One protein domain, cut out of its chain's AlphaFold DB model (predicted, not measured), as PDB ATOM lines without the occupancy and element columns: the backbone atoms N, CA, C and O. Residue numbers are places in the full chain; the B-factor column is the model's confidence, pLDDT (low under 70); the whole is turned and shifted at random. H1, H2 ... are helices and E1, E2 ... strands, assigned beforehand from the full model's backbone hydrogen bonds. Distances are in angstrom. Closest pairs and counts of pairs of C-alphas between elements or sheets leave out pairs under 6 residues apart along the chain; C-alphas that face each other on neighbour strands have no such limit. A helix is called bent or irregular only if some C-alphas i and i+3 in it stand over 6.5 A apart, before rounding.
ATOM      1  N   GLU A 459      24.529 -10.630 -37.639       87.00
ATOM      2  CA  GLU A 459      24.174  -9.545 -36.714       87.00
ATOM      3  C   GLU A 459      23.341  -8.442 -37.386       87.00
ATOM      4  O   GLU A 459      22.561  -7.763 -36.717       87.00
ATOM      5  N   ASP A 460      23.433  -8.307 -38.712       88.94
ATOM      6  CA  ASP A 460      22.674  -7.330 -39.496       88.94
ATOM      7  C   ASP A 460      21.292  -7.848 -39.932       88.94
ATOM      8  O   ASP A 460      20.454  -7.068 -40.397       88.94
ATOM      9  N   LEU A 461      20.988  -9.139 -39.732       88.06
ATOM     10  CA  LEU A 461      19.685  -9.726 -40.077       88.06
ATOM     11  C   LEU A 461      18.486  -8.968 -39.474       88.06
ATOM     12  O   LEU A 461      17.519  -8.751 -40.208       88.06
ATOM     13  N   PRO A 462      18.502  -8.490 -38.210       90.50
ATOM     14  CA  PRO A 462      17.399  -7.704 -37.652       90.50
ATOM     15  C   PRO A 462      17.127  -6.372 -38.372       90.50
ATOM     16  O   PRO A 462      16.037  -5.816 -38.212       90.50
ATOM     17  N   ARG A 463      18.089  -5.862 -39.155       88.38
ATOM     18  CA  ARG A 463      17.962  -4.636 -39.964       88.38
ATOM     19  C   ARG A 463      17.343  -4.895 -41.341       88.38
ATOM     20  O   ARG A 463      16.962  -3.941 -42.015       88.38
ATOM     21  N   CYS A 464      17.239  -6.154 -41.767       89.50
ATOM     22  CA  CYS A 464      16.635  -6.513 -43.046       89.50
ATOM     23  C   CYS A 464      15.142  -6.141 -43.077       89.50
ATOM     24  O   CYS A 464      14.400  -6.390 -42.126       89.50
ATOM     25  N   ASN A 465      14.705  -5.555 -44.191       86.12
ATOM     26  CA  ASN A 465      13.345  -5.052 -44.401       86.12
ATOM     27  C   ASN A 465      12.501  -5.908 -45.368       86.12
ATOM     28  O   ASN A 465      11.435  -5.468 -45.785       86.12
ATOM     29  N   ASP A 466      12.971  -7.108 -45.727       85.75
ATOM     30  CA  ASP A 466      12.314  -8.032 -46.666       85.75
ATOM     31  C   ASP A 466      12.065  -7.470 -48.086       85.75
ATOM     32  O   ASP A 466      11.062  -7.780 -48.726       85.75
ATOM     33  N   CYS A 467      13.003  -6.690 -48.643       83.00
ATOM     34  CA  CYS A 467      12.953  -6.260 -50.057       83.00
ATOM     35  C   CYS A 467      13.020  -7.421 -51.080       83.00
ATOM     36  O   CYS A 467      12.900  -7.211 -52.287       83.00
ATOM     37  N   ALA A 468      13.226  -8.656 -50.608       81.94
ATOM     38  CA  ALA A 468      13.283  -9.911 -51.356       81.94
ATOM     39  C   ALA A 468      14.387 -10.056 -52.420       81.94
ATOM     40  O   ALA A 468      14.574 -11.150 -52.954       81.94
ATOM     41  N   THR A 469      15.144  -8.997 -52.712       83.88
ATOM     42  CA  THR A 469      16.085  -8.948 -53.837       83.88
ATOM     43  C   THR A 469      17.137 -10.052 -53.773       83.88
ATOM     44  O   THR A 469      17.357 -10.744 -54.762       83.88
ATOM     45  N   CYS A 470      17.762 -10.275 -52.615       86.69
ATOM     46  CA  CYS A 470      18.883 -11.209 -52.506       86.69
ATOM     47  C   CYS A 470      18.484 -12.668 -52.758       86.69
ATOM     48  O   CYS A 470      19.084 -13.322 -53.606       86.69
ATOM     49  N   TYR A 471      17.451 -13.179 -52.088       85.12
ATOM     50  CA  TYR A 471      17.046 -14.580 -52.218       85.12
ATOM     51  C   TYR A 471      16.217 -14.865 -53.482       85.12
ATOM     52  O   TYR A 471      16.032 -16.029 -53.833       85.12
ATOM     53  N   GLN A 472      15.716 -13.840 -54.182       80.50
ATOM     54  CA  GLN A 472      15.094 -14.005 -55.504       80.50
ATOM     55  C   GLN A 472      16.127 -13.980 -56.634       80.50
ATOM     56  O   GLN A 472      16.055 -14.799 -57.550       80.50
ATOM     57  N   GLU A 473      17.095 -13.065 -56.569       82.06
ATOM     58  CA  GLU A 473      18.089 -12.873 -57.630       82.06
ATOM     59  C   GLU A 473      19.354 -13.709 -57.433       82.06
ATOM     60  O   GLU A 473      20.090 -13.906 -58.395       82.06
ATOM     61  N   LEU A 474      19.628 -14.225 -56.233       85.75
ATOM     62  CA  LEU A 474      20.752 -15.120 -55.919       85.75
ATOM     63  C   LEU A 474      20.300 -16.272 -54.995       85.75
ATOM     64  O   LEU A 474      20.856 -16.433 -53.906       85.75
ATOM     65  N   PRO A 475      19.314 -17.098 -55.398       81.88
ATOM     66  CA  PRO A 475      18.779 -18.187 -54.567       81.88
ATOM     67  C   PRO A 475      19.825 -19.246 -54.176       81.88
ATOM     68  O   PRO A 475      19.649 -19.974 -53.197       81.88
ATOM     69  N   GLN A 476      20.924 -19.327 -54.931       77.31
ATOM     70  CA  GLN A 476      22.067 -20.185 -54.635       77.31
ATOM     71  C   GLN A 476      22.954 -19.654 -53.495       77.31
ATOM     72  O   GLN A 476      23.667 -20.438 -52.881       77.31
ATOM     73  N   LEU A 477      22.895 -18.352 -53.175       84.81
ATOM     74  CA  LEU A 477      23.697 -17.731 -52.106       84.81
ATOM     75  C   LEU A 477      22.852 -17.310 -50.902       84.81
ATOM     76  O   LEU A 477      23.319 -17.355 -49.765       84.81
ATOM     77  N   PHE A 478      21.606 -16.910 -51.147       88.62
ATOM     78  CA  PHE A 478      20.685 -16.423 -50.132       88.62
ATOM     79  C   PHE A 478      19.419 -17.266 -50.091       88.62
ATOM     80  O   PHE A 478      18.935 -17.776 -51.100       88.62
ATOM     81  N   GLU A 479      18.851 -17.362 -48.905       83.88
ATOM     82  CA  GLU A 479      17.570 -17.987 -48.638       83.88
ATOM     83  C   GLU A 479      16.663 -17.020 -47.877       83.88
ATOM     84  O   GLU A 479      17.114 -16.093 -47.201       83.88
ATOM     85  N   LYS A 480      15.357 -17.234 -48.000       86.94
ATOM     86  CA  LYS A 480      14.371 -16.528 -47.192       86.94
ATOM     87  C   LYS A 480      14.326 -17.184 -45.814       86.94
ATOM     88  O   LYS A 480      14.086 -18.384 -45.716       86.94
ATOM     89  N   ALA A 481      14.519 -16.408 -44.758       84.62
ATOM     90  CA  ALA A 481      14.442 -16.875 -43.379       84.62
ATOM     91  C   ALA A 481      13.438 -16.039 -42.581       84.62
ATOM     92  O   ALA A 481      13.140 -14.900 -42.927       84.62
ATOM     93  N   THR A 482      12.931 -16.600 -41.487       84.81
ATOM     94  CA  THR A 482      12.123 -15.863 -40.510       84.81
ATOM     95  C   THR A 482      12.887 -15.831 -39.199       84.81
ATOM     96  O   THR A 482      13.337 -16.873 -38.727       84.81
ATOM     97  N   ILE A 483      13.025 -14.651 -38.605       85.94
ATOM     98  CA  ILE A 483      13.635 -14.453 -37.287       85.94
ATOM     99  C   ILE A 483      12.645 -13.756 -36.353       85.94
ATOM    100  O   ILE A 483      11.687 -13.131 -36.805       85.94
ATOM    101  N   VAL A 484      12.858 -13.856 -35.042       84.25
ATOM    102  CA  VAL A 484      12.068 -13.106 -34.058       84.25
ATOM    103  C   VAL A 484      12.811 -11.819 -33.718       84.25
ATOM    104  O   VAL A 484      13.908 -11.871 -33.173       84.25
ATOM    105  N   VAL A 485      12.200 -10.672 -34.016       82.75
ATOM    106  CA  VAL A 485      12.707  -9.343 -33.646       82.75
ATOM    107  C   VAL A 485      11.653  -8.673 -32.777       82.75
ATOM    108  O   VAL A 485      10.492  -8.575 -33.175       82.75
ATOM    109  N   ASP A 486      12.033  -8.271 -31.563       82.38
ATOM    110  CA  ASP A 486      11.142  -7.634 -30.580       82.38
ATOM    111  C   ASP A 486       9.850  -8.430 -30.312       82.38
ATOM    112  O   ASP A 486       8.753  -7.885 -30.185       82.38
ATOM    113  N   GLY A 487       9.958  -9.762 -30.274       75.62
ATOM    114  CA  GLY A 487       8.814 -10.644 -30.037       75.62
ATOM    115  C   GLY A 487       7.825 -10.732 -31.205       75.62
ATOM    116  O   GLY A 487       6.715 -11.218 -31.007       75.62
ATOM    117  N   SER A 488       8.197 -10.291 -32.410       78.38
ATOM    118  CA  SER A 488       7.410 -10.459 -33.636       78.38
ATOM    119  C   SER A 488       8.225 -11.188 -34.712       78.38
ATOM    120  O   SER A 488       9.417 -10.911 -34.856       78.38
ATOM    121  N   PRO A 489       7.627 -12.118 -35.481       83.56
ATOM    122  CA  PRO A 489       8.321 -12.749 -36.593       83.56
ATOM    123  C   PRO A 489       8.543 -11.715 -37.703       83.56
ATOM    124  O   PRO A 489       7.603 -11.036 -38.122       83.56
ATOM    125  N   ARG A 490       9.779 -11.604 -38.184       84.69
ATOM    126  CA  ARG A 490      10.148 -10.819 -39.363       84.69
ATOM    127  C   ARG A 490      10.810 -11.727 -40.385       84.69
ATOM    128  O   ARG A 490      11.677 -12.531 -40.041       84.69
ATOM    129  N   THR A 491      10.388 -11.586 -41.632       86.94
ATOM    130  CA  THR A 491      11.059 -12.200 -42.773       86.94
ATOM    131  C   THR A 491      12.341 -11.435 -43.074       86.94
ATOM    132  O   THR A 491      12.342 -10.207 -43.050       86.94
ATOM    133  N   VAL A 492      13.417 -12.155 -43.368       90.50
ATOM    134  CA  VAL A 492      14.723 -11.601 -43.718       90.50
ATOM    135  C   VAL A 492      15.365 -12.436 -44.824       90.50
ATOM    136  O   VAL A 492      15.109 -13.636 -44.944       90.50
ATOM    137  N   GLY A 493      16.227 -11.828 -45.633       88.69
ATOM    138  CA  GLY A 493      17.158 -12.586 -46.466       88.69
ATOM    139  C   GLY A 493      18.346 -13.036 -45.626       88.69
ATOM    140  O   GLY A 493      18.965 -12.204 -44.975       88.69
ATOM    141  N   ARG A 494      18.662 -14.331 -45.629       88.56
ATOM    142  CA  ARG A 494      19.805 -14.913 -44.914       88.56
ATOM    143  C   ARG A 494      20.776 -15.525 -45.911       88.56
ATOM    144  O   ARG A 494      20.356 -16.188 -46.853       88.56
ATOM    145  N   MET A 495      22.070 -15.304 -45.716       88.12
ATOM    146  CA  MET A 495      23.093 -15.974 -46.514       88.12
ATOM    147  C   MET A 495      23.194 -17.446 -46.100       88.12
ATOM    148  O   MET A 495      23.178 -17.748 -44.905       88.12
ATOM    149  N   ARG A 496      23.269 -18.366 -47.066       83.62
ATOM    150  CA  ARG A 496      23.417 -19.795 -46.756       83.62
ATOM    151  C   ARG A 496      24.807 -20.037 -46.137       83.62
ATOM    152  O   ARG A 496      25.769 -19.453 -46.636       83.62
ATOM    153  N   PRO A 497      24.938 -20.890 -45.103       74.50
ATOM    154  CA  PRO A 497      26.215 -21.123 -44.416       74.50
ATOM    155  C   PRO A 497      27.357 -21.534 -45.355       74.50
ATOM    156  O   PRO A 497      28.459 -21.008 -45.234       74.50
ATOM    157  N   ASP A 498      27.049 -22.372 -46.348       75.94
ATOM    158  CA  ASP A 498      28.020 -22.940 -47.295       75.94
ATOM    159  C   ASP A 498      27.967 -22.243 -48.673       75.94
ATOM    160  O   ASP A 498      28.468 -22.759 -49.668       75.94
ATOM    161  N   ALA A 499      27.324 -21.067 -48.769       73.88
ATOM    162  CA  ALA A 499      27.035 -20.377 -50.038       73.88
ATOM    163  C   ALA A 499      28.267 -20.114 -50.920       73.88
ATOM    164  O   ALA A 499      28.139 -19.957 -52.134       73.88
ATOM    165  N   LEU A 500      29.441 -19.971 -50.305       76.38
ATOM    166  CA  LEU A 500      30.675 -19.568 -50.979       76.38
ATOM    167  C   LEU A 500      31.639 -20.735 -51.216       76.38
ATOM    168  O   LEU A 500      32.641 -20.556 -51.909       76.38
ATOM    169  N   ASP A 501      31.345 -21.918 -50.679       73.38
ATOM    170  CA  ASP A 501      32.248 -23.059 -50.756       73.38
ATOM    171  C   ASP A 501      32.214 -23.657 -52.169       73.38
ATOM    172  O   ASP A 501      31.207 -24.191 -52.626       73.38
ATOM    173  N   GLY A 502      33.330 -23.540 -52.898       63.56
ATOM    174  CA  GLY A 502      33.448 -24.056 -54.268       63.56
ATOM    175  C   GLY A 502      32.674 -23.262 -55.330       63.56
ATOM    176  O   GLY A 502      32.463 -23.775 -56.428       63.56
ATOM    177  N   LEU A 503      32.255 -22.026 -55.029       75.56
ATOM    178  CA  LEU A 503      31.508 -21.177 -55.958       75.56
ATOM    179  C   LEU A 503      32.379 -20.731 -57.150       75.56
ATOM    180  O   LEU A 503      33.294 -19.921 -56.995       75.56
ATOM    181  N   GLU A 504      32.050 -21.188 -58.359       76.31
ATOM    182  CA  GLU A 504      32.634 -20.650 -59.593       76.31
ATOM    183  C   GLU A 504      31.945 -19.332 -59.994       76.31
ATOM    184  O   GLU A 504      30.752 -19.285 -60.304       76.31
ATOM    185  N   LEU A 505      32.706 -18.233 -60.002       78.44
ATOM    186  CA  LEU A 505      32.227 -16.911 -60.416       78.44
ATOM    187  C   LEU A 505      32.160 -16.810 -61.945       78.44
ATOM    188  O   LEU A 505      33.112 -16.389 -62.601       78.44
ATOM    189  N   THR A 506      31.013 -17.166 -62.524       82.00
ATOM    190  CA  THR A 506      30.720 -16.852 -63.930       82.00
ATOM    191  C   THR A 506      30.478 -15.351 -64.111       82.00
ATOM    192  O   THR A 506      30.047 -14.655 -63.188       82.00
ATOM    193  N   SER A 507      30.705 -14.831 -65.321       78.62
ATOM    194  CA  SER A 507      30.444 -13.418 -65.643       78.62
ATOM    195  C   SER A 507      28.980 -13.020 -65.404       78.62
ATOM    196  O   SER A 507      28.700 -11.919 -64.927       78.62
ATOM    197  N   GLU A 508      28.039 -13.935 -65.660       78.62
ATOM    198  CA  GLU A 508      26.616 -13.744 -65.367       78.62
ATOM    199  C   GLU A 508      26.341 -13.673 -63.858       78.62
ATOM    200  O   GLU A 508      25.620 -12.781 -63.395       78.62
ATOM    201  N   LEU A 509      26.940 -14.572 -63.069       83.62
ATOM    202  CA  LEU A 509      26.796 -14.574 -61.615       83.62
ATOM    203  C   LEU A 509      27.365 -13.293 -60.995       83.62
ATOM    204  O   LEU A 509      26.730 -12.687 -60.135       83.62
ATOM    205  N   GLN A 510      28.518 -12.835 -61.476       86.06
ATOM    206  CA  GLN A 510      29.160 -11.614 -60.996       86.06
ATOM    207  C   GLN A 510      28.318 -10.360 -61.299       86.06
ATOM    208  O   GLN A 510      28.186  -9.471 -60.449       86.06
ATOM    209  N   ALA A 511      27.659 -10.315 -62.463       85.62
ATOM    210  CA  ALA A 511      26.712  -9.254 -62.802       85.62
ATOM    211  C   ALA A 511      25.467  -9.265 -61.893       85.62
ATOM    212  O   ALA A 511      24.994  -8.202 -61.480       85.62
ATOM    213  N   ARG A 512      24.945 -10.450 -61.543       87.19
ATOM    214  CA  ARG A 512      23.824 -10.595 -60.592       87.19
ATOM    215  C   ARG A 512      24.221 -10.171 -59.179       87.19
ATOM    216  O   ARG A 512      23.483  -9.414 -58.558       87.19
ATOM    217  N   ILE A 513      25.401 -10.580 -58.710       89.88
ATOM    218  CA  ILE A 513      25.963 -10.171 -57.413       89.88
ATOM    219  C   ILE A 513      26.066  -8.648 -57.319       89.88
ATOM    220  O   ILE A 513      25.545  -8.053 -56.378       89.88
ATOM    221  N   THR A 514      26.664  -8.011 -58.328       88.94
ATOM    222  CA  THR A 514      26.822  -6.548 -58.373       88.94
ATOM    223  C   THR A 514      25.470  -5.838 -58.301       88.94
ATOM    224  O   THR A 514      25.317  -4.860 -57.571       88.94
ATOM    225  N   ARG A 515      24.466  -6.358 -59.021       87.94
ATOM    226  CA  ARG A 515      23.105  -5.818 -58.995       87.94
ATOM    227  C   ARG A 515      22.496  -5.929 -57.601       87.94
ATOM    228  O   ARG A 515      22.063  -4.916 -57.080       87.94
ATOM    229  N   VAL A 516      22.518  -7.113 -56.983       89.75
ATOM    230  CA  VAL A 516      21.929  -7.337 -55.649       89.75
ATOM    231  C   VAL A 516      22.554  -6.445 -54.580       89.75
ATOM    232  O   VAL A 516      21.814  -5.916 -53.753       89.75
ATOM    233  N   LYS A 517      23.876  -6.235 -54.608       89.94
ATOM    234  CA  LYS A 517      24.544  -5.287 -53.698       89.94
ATOM    235  C   LYS A 517      23.993  -3.869 -53.858       89.94
ATOM    236  O   LYS A 517      23.691  -3.214 -52.870       89.94
ATOM    237  N   ALA A 518      23.814  -3.420 -55.100       86.69
ATOM    238  CA  ALA A 518      23.337  -2.073 -55.405       86.69
ATOM    239  C   ALA A 518      21.847  -1.842 -55.085       86.69
ATOM    240  O   ALA A 518      21.456  -0.701 -54.858       86.69
ATOM    241  N   THR A 519      21.013  -2.889 -55.082       86.31
ATOM    242  CA  THR A 519      19.567  -2.788 -54.795       86.31
ATOM    243  C   THR A 519      19.166  -3.225 -53.384       86.31
ATOM    244  O   THR A 519      17.976  -3.317 -53.099       86.31
ATOM    245  N   CYS A 520      20.111  -3.516 -52.485       86.94
ATOM    246  CA  CYS A 520      19.764  -3.849 -51.105       86.94
ATOM    247  C   CYS A 520      19.318  -2.595 -50.336       86.94
ATOM    248  O   CYS A 520      20.156  -1.823 -49.881       86.94
TER     249      CYS A 520
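This is residues 459 to 520 of the 526 residues of an uncharacterized protein of Phenylobacterium zucineum (UniProt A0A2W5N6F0). A long, bent two-stranded hairpin, E1 and E2, makes one end of an elongated domain, and the helix H3 lies toward the other end, with the short helix H2 between them. The short helix H1 packs on the hairpin, and a long link, residues 496 to 506, leads from E2 to H3. The printed part has 62 residues, with three named helices and two named strands in the order H1, H2, E1, E2, H3, and the sheet E1 - E2 is antiparallel. The class is mixed, helices and strands. The whole is only just compact, close to loose, with a radius of gyration of the C-alphas of 12.6 A and spans of 41 by 23 by 17 A.

H1, residues 459 to 463, begins with C-alpha 459 at (24.174, -9.545, -36.714) and is 8.6 A long; it is irregular, with C-alphas 459 and 462 7.1 A apart. H2, residues 469 to 473, is 5.8 A long. E1, residues 478 to 485, runs 19.6 A from C-alpha 478 at (20.685, -16.423, -50.132) and bends by 51 degrees at residue 482. E2, residues 488 to 495, is 21.0 A long and bends by 51 degrees at residue 491. H3, residues 507 to 518, is 16.9 A long and ends with C-alpha 518 at (23.337, -2.073, -55.405).

E1 and E2 form a hairpin of antiparallel neighbours, with 151 degrees between their directions. The C-alphas of residues 478 and 495 face each other at 4.4 A, as do those of 482 and 491 at 4.4 A. N 481 and O 492 are within hydrogen-bond range at 2.8 A, and so are N 485 and O 488 at 2.9 A. The closest C-alphas of H1 and E2 are those of Leu 461 and Val 492, 6.4 A apart. The closest C-alphas of H2 and E1 are those of Tyr 471 and Phe 478, 4.6 A apart. H2 and H3 touch, H3 with residues 512 to 516 alone; the closest C-alphas are those of Cys 470 and Val 516, 5.8 A apart. H1 and H3 are apart, and so are E1 and H3. In H2 and H3 every O i to N i+4 pair is within hydrogen-bond range; in H1 0 of 1 is, and 1 of 2 O i to N i+3 pairs.

The two C-alphas farthest apart are those of Gly 487 and Ser 507, at 41.8 A. The first and last printed C-alphas, of Glu 459 and Cys 520, are 16.1 A apart. The printed part has no cut. The links H1 to H2, H2 to E1 and E1 to E2 are tight, and the link from E2 to H3, 11 residues, is long. The mean pLDDT of the printed part is 83.6, and one residue, Gly 502 in the long link, is under 70.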